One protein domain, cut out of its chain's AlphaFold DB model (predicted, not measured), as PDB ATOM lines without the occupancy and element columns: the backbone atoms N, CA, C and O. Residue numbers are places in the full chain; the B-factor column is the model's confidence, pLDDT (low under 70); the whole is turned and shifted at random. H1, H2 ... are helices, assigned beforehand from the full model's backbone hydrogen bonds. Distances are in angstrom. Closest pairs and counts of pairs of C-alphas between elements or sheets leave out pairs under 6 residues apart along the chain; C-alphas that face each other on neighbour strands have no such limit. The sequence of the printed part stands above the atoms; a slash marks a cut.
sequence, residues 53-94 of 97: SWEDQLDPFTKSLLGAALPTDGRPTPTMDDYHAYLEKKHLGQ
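This is residues 53 to 94 of the 97 residues of an uncharacterized protein of Comamonadaceae bacterium CG2_30_57_122 (UniProt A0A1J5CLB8). One long helix, H3, makes one side of a loosely joined all-helix structure, with the short helix H2 alongside it, running the opposite way, and the one-turn helix H1 beyond H2 on the side away from H3. A wide loop, residues 66 to 79, swings out from the end of H2 and comes back to the start of H3, while residues 87 to 94, the last part of H3, stick out from the body. The printed part has 42 residues with three named helices, in the order H1, H2, H3 along the chain, and no named strand. It is only just compact, close to loose, with a radius of gyration of the C-alphas of 10.9 A, and the C-alphas span 27 by 26 by 16 A.

Find C-alpha 80 at (40.705, 37.359, 152.324); from there H3, residues 80 to 94, runs 22.1 A to C-alpha 94 at (30.920, 33.499, 171.764). Go back along the chain to H2, residues 60 to 65, which measures 8.9 A from its first to its last C-alpha. Earlier still is H1, residues 53 to 56, 5.5 A long, beginning with C-alpha 53 at (40.762, 55.879, 164.941).

Start from H3 and look toward H2: the two are close but not clearly touching, with the C-alphas of Thr 62 and Tyr 83 the closest at 7.7 A. Their lines stand at a shallow tilt of 23 degrees, and they run opposite ways. Move on from H2 to H1, which is also close but not clearly touching, its closest pair being the C-alphas of Glu 55 and Lys 63, 7.0 A apart. H1 and H3 are apart. In the backbone, each O i to N i+4 pair of H2 is within hydrogen-bond range, as are 10 of 11 in H3, while H1 is too short for such a pair and has its one O i to N i+3 pair within range.

Look to Gly 74 and Gln 94 for the two C-alphas farthest apart, 29.2 A. Residues 87 to 94, which belong to H3, stand free, and the body without them spans 26 by 21 by 11 A. The printed part has no cut. The link from H1 to H2 is tight, with 3 residues, and the link from H2 to H3 is long, with 14. In the B-factor column the mean pLDDT of the printed part of this predicted model is 72.6, and you will find values under 70 at residues 67 to 77 and 91 to 94.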
ATOM      1  N   SER A  53      41.174  56.223 163.571       70.06
ATOM      2  CA  SER A  53      40.762  55.879 164.941       70.06
ATOM      3  C   SER A  53      40.019  54.539 165.006       70.06
ATOM      4  O   SER A  53      40.135  53.805 165.983       70.06
ATOM      5  N   TRP A  54      39.317  54.181 163.931       72.00
ATOM      6  CA  TRP A  54      38.683  52.879 163.762       72.00
ATOM      7  C   TRP A  54      39.695  51.729 163.632       72.00
ATOM      8  O   TRP A  54      39.369  50.613 164.026       72.00
ATOM      9  N   GLU A  55      40.922  51.981 163.146       72.12
ATOM     10  CA  GLU A  55      41.976  50.963 163.097       72.12
ATOM     11  C   GLU A  55      42.367  50.533 164.509       72.12
ATOM     12  O   GLU A  55      42.677  49.365 164.707       72.12
ATOM     13  N   ASP A  56      42.280  51.407 165.519       76.12
ATOM     14  CA  ASP A  56      42.633  51.059 166.900       76.12
ATOM     15  C   ASP A  56      41.715  49.976 167.492       76.12
ATOM     16  O   ASP A  56      42.195  49.090 168.200       76.12
ATOM     17  N   GLN A  57      40.435  49.971 167.095       76.50
ATOM     18  CA  GLN A  57      39.440  48.962 167.486       76.50
ATOM     19  C   GLN A  57      39.594  47.614 166.766       76.50
ATOM     20  O   GLN A  57      38.945  46.639 167.154       76.50
ATOM     21  N   LEU A  58      40.422  47.530 165.721       77.38
ATOM     22  CA  LEU A  58      40.616  46.288 164.979       77.38
ATOM     23  C   LEU A  58      41.503  45.311 165.751       77.38
ATOM     24  O   LEU A  58      42.509  45.686 166.360       77.38
ATOM     25  N   ASP A  59      41.172  44.025 165.648       77.38
ATOM     26  CA  ASP A  59      42.046  42.969 166.142       77.38
ATOM     27  C   ASP A  59      43.377  42.910 165.354       77.38
ATOM     28  O   ASP A  59      43.456  43.338 164.196       77.38
ATOM     29  N   PRO A  60      44.456  42.383 165.969       78.25
ATOM     30  CA  PRO A  60      45.793  42.366 165.370       78.25
ATOM     31  C   PRO A  60      45.861  41.654 164.014       78.25
ATOM     32  O   PRO A  60      46.674  42.018 163.165       78.25
ATOM     33  N   PHE A  61      44.998  40.658 163.800       75.94
ATOM     34  CA  PHE A  61      44.916  39.928 162.539       75.94
ATOM     35  C   PHE A  61      44.369  40.822 161.420       75.94
ATOM     36  O   PHE A  61      44.983  40.935 160.359       75.94
ATOM     37  N   THR A  62      43.284  41.548 161.692       76.69
ATOM     38  CA  THR A  62      42.695  42.508 160.749       76.69
ATOM     39  C   THR A  62      43.643  43.678 160.447       76.69
ATOM     40  O   THR A  62      43.761  44.096 159.296       76.69
ATOM     41  N   LYS A  63      44.414  44.156 161.437       77.81
ATOM     42  CA  LYS A  63      45.483  45.153 161.208       77.81
ATOM     43  C   LYS A  63      46.570  44.641 160.257       77.81
ATOM     44  O   LYS A  63      47.089  45.409 159.445       77.81
ATOM     45  N   SER A  64      46.907  43.354 160.344       76.50
ATOM     46  CA  SER A  64      47.904  42.734 159.469       76.50
ATOM     47  C   SER A  64      47.397  42.559 158.032       76.50
ATOM     48  O   SER A  64      48.156  42.795 157.094       76.50
ATOM     49  N   LEU A  65      46.103  42.266 157.845       77.75
ATOM     50  CA  LEU A  65      45.449  42.238 156.526       77.75
ATOM     51  C   LEU A  65      45.473  43.599 155.812       77.75
ATOM     52  O   LEU A  65      45.704  43.662 154.608       77.75
ATOM     53  N   LEU A  66      45.260  44.694 156.548       73.81
ATOM     54  CA  LEU A  66      45.247  46.057 155.997       73.81
ATOM     55  C   LEU A  66      46.646  46.624 155.703       73.81
ATOM     56  O   LEU A  66      46.765  47.757 155.237       73.81
ATOM     57  N   GLY A  67      47.711  45.881 156.020       69.50
ATOM     58  CA  GLY A  67      49.083  46.384 155.945       69.50
ATOM     59  C   GLY A  67      49.389  47.483 156.971       69.50
ATOM     60  O   GLY A  67      50.426  48.135 156.874       69.50
ATOM     61  N   ALA A  68      48.509  47.686 157.959       65.62
ATOM     62  CA  ALA A  68      48.709  48.618 159.069       65.62
ATOM     63  C   ALA A  68      49.670  48.053 160.136       65.62
ATOM     64  O   ALA A  68      50.211  48.804 160.945       65.62
ATOM     65  N   ALA A  69      49.919  46.739 160.117       62.78
ATOM     66  CA  ALA A  69      50.941  46.069 160.914       62.78
ATOM     67  C   ALA A  69      51.679  45.020 160.065       62.78
ATOM     68  O   ALA A  69      51.045  44.163 159.445       62.78
ATOM     69  N   LEU A  70      53.018  45.059 160.047       60.19
ATOM     70  CA  LEU A  70      53.800  43.979 159.439       60.19
ATOM     71  C   LEU A  70      53.554  42.674 160.219       60.19
ATOM     72  O   LEU A  70      53.530  42.714 161.451       60.19
ATOM     73  N   PRO A  71      53.411  41.517 159.543       58.62
ATOM     74  CA  PRO A  71      53.351  40.229 160.219       58.62
ATOM     75  C   PRO A  71      54.665  39.999 160.981       58.62
ATOM     76  O   PRO A  71      55.708  39.746 160.382       58.62
ATOM     77  N   THR A  72      54.631  40.099 162.308       58.06
ATOM     78  CA  THR A  72      55.826  40.004 163.168       58.06
ATOM     79  C   THR A  72      56.423  38.589 163.226       58.06
ATOM     80  O   THR A  72      57.525  38.406 163.727       58.06
ATOM     81  N   ASP A  73      55.704  37.587 162.711       60.59
ATOM     82  CA  ASP A  73      55.938  36.159 162.979       60.59
ATOM     83  C   ASP A  73      56.432  35.372 161.743       60.59
ATOM     84  O   ASP A  73      56.389  34.146 161.730       60.59
ATOM     85  N   GLY A  74      56.840  36.049 160.657       61.25
ATOM     86  CA  GLY A  74      57.327  35.390 159.428       61.25
ATOM     87  C   GLY A  74      56.272  34.575 158.663       61.25
ATOM     88  O   GLY A  74      56.607  33.809 157.760       61.25
ATOM     89  N   ARG A  75      54.994  34.727 159.019       60.78
ATOM     90  CA  ARG A  75      53.863  34.082 158.343       60.78
ATOM     91  C   ARG A  75      53.565  34.767 157.003       60.78
ATOM     92  O   ARG A  75      53.791  35.974 156.887       60.78
ATOM     93  N   PRO A  76      53.052  34.023 156.004       68.81
ATOM     94  CA  PRO A  76      52.597  34.617 154.752       68.81
ATOM     95  C   PRO A  76      51.533  35.687 155.025       68.81
ATOM     96  O   PRO A  76      50.790  35.592 156.004       68.81
ATOM     97  N   THR A  77      51.475  36.710 154.170       68.88
ATOM     98  CA  THR A  77      50.449  37.756 154.248       68.88
ATOM     99  C   THR A  77      49.068  37.105 154.245       68.88
ATOM    100  O   THR A  77      48.772  36.380 153.290       68.88
ATOM    101  N   PRO A  78      48.249  37.321 155.289       75.69
ATOM    102  CA  PRO A  78      46.941  36.695 155.375       75.69
ATOM    103  C   PRO A  78      46.078  37.121 154.183       75.69
ATOM    104  O   PRO A  78      46.184  38.247 153.692       75.69
ATOM    105  N   THR A  79      45.273  36.195 153.674       82.81
ATOM    106  CA  THR A  79      44.396  36.431 152.525       82.81
ATOM    107  C   THR A  79      42.972  36.734 152.979       82.81
ATOM    108  O   THR A  79      42.622  36.607 154.153       82.81
ATOM    109  N   MET A  80      42.120  37.130 152.034       76.88
ATOM    110  CA  MET A  80      40.705  37.359 152.324       76.88
ATOM    111  C   MET A  80      39.987  36.073 152.776       76.88
ATOM    112  O   MET A  80      39.076  36.145 153.592       76.88
ATOM    113  N   ASP A  81      40.410  34.897 152.303       82.38
ATOM    114  CA  ASP A  81      39.836  33.605 152.710       82.38
ATOM    115  C   ASP A  81      40.129  33.301 154.192       82.38
ATOM    116  O   ASP A  81      39.231  32.962 154.966       82.38
ATOM    117  N   ASP A  82      41.361  33.586 154.632       83.44
ATOM    118  CA  ASP A  82      41.770  33.470 156.037       83.44
ATOM    119  C   ASP A  82      40.949  34.390 156.962       83.44
ATOM    120  O   ASP A  82      40.697  34.056 158.123       83.44
ATOM    121  N   TYR A  83      40.501  35.546 156.456       80.00
ATOM    122  CA  TYR A  83      39.624  36.465 157.186       80.00
ATOM    123  C   TYR A  83      38.232  35.883 157.433       80.00
ATOM    124  O   TYR A  83      37.719  35.978 158.550       80.00
ATOM    125  N   HIS A  84      37.637  35.245 156.425       83.12
ATOM    126  CA  HIS A  84      36.337  34.594 156.580       83.12
ATOM    127  C   HIS A  84      36.403  33.457 157.607       83.12
ATOM    128  O   HIS A  84      35.580  33.416 158.525       83.12
ATOM    129  N   ALA A  85      37.445  32.621 157.545       84.81
ATOM    130  CA  ALA A  85      37.679  31.564 158.531       84.81
ATOM    131  C   ALA A  85      37.907  32.118 159.954       84.81
ATOM    132  O   ALA A  85      37.421  31.555 160.943       84.81
ATOM    133  N   TYR A  86      38.622  33.243 160.079       81.62
ATOM    134  CA  TYR A  86      38.820  33.938 161.352       81.62
ATOM    135  C   TYR A  86      37.502  34.455 161.948       81.62
ATOM    136  O   TYR A  86      37.258  34.257 163.143       81.62
ATOM    137  N   LEU A  87      36.635  35.070 161.133       80.06
ATOM    138  CA  LEU A  87      35.314  35.530 161.569       80.06
ATOM    139  C   LEU A  87      34.434  34.362 162.023       80.06
ATOM    140  O   LEU A  87      33.874  34.425 163.117       80.06
ATOM    141  N   GLU A  88      34.364  33.277 161.248       81.56
ATOM    142  CA  GLU A  88      33.610  32.074 161.628       81.56
ATOM    143  C   GLU A  88      34.055  31.533 162.991       81.56
ATOM    144  O   GLU A  88      33.227  31.285 163.871       81.56
ATOM    145  N   LYS A  89      35.370  31.443 163.224       80.50
ATOM    146  CA  LYS A  89      35.926  30.993 164.505       80.50
ATOM    147  C   LYS A  89      35.612  31.951 165.659       80.50
ATOM    148  O   LYS A  89      35.298  31.499 166.761       80.50
ATOM    149  N   LYS A  90      35.700  33.264 165.425       75.62
ATOM    150  CA  LYS A  90      35.400  34.304 166.425       75.62
ATOM    151  C   LYS A  90      33.929  34.265 166.847       75.62
ATOM    152  O   LYS A  90      33.638  34.399 168.033       75.62
ATOM    153  N   HIS A  91      33.022  34.021 165.902       69.75
ATOM    154  CA  HIS A  91      31.590  33.897 166.167       69.75
ATOM    155  C   HIS A  91      31.211  32.554 166.814       69.75
ATOM    156  O   HIS A  91      30.335  32.538 167.678       69.75
ATOM    157  N   LEU A  92      31.902  31.453 166.492       63.78
ATOM    158  CA  LEU A  92      31.680  30.158 167.153       63.78
ATOM    159  C   LEU A  92      32.078  30.159 168.641       63.78
ATOM    160  O   LEU A  92      31.475  29.445 169.438       63.78
ATOM    161  N   GLY A  93      33.079  30.954 169.035       57.09
ATOM    162  CA  GLY A  93      33.576  31.013 170.415       57.09
ATOM    163  C   GLY A  93      32.738  31.851 171.392       57.09
ATOM    164  O   GLY A  93      32.952  31.752 172.594       57.09
ATOM    165  N   GLN A  94      31.790  32.666 170.912       55.59
ATOM    166  CA  GLN A  94      30.920  33.499 171.764       55.59
ATOM    167  C   GLN A  94      29.623  32.795 172.211       55.59
ATOM    168  O   GLN A  94      28.821  33.392 172.924       55.59
TER     169      GLN A  94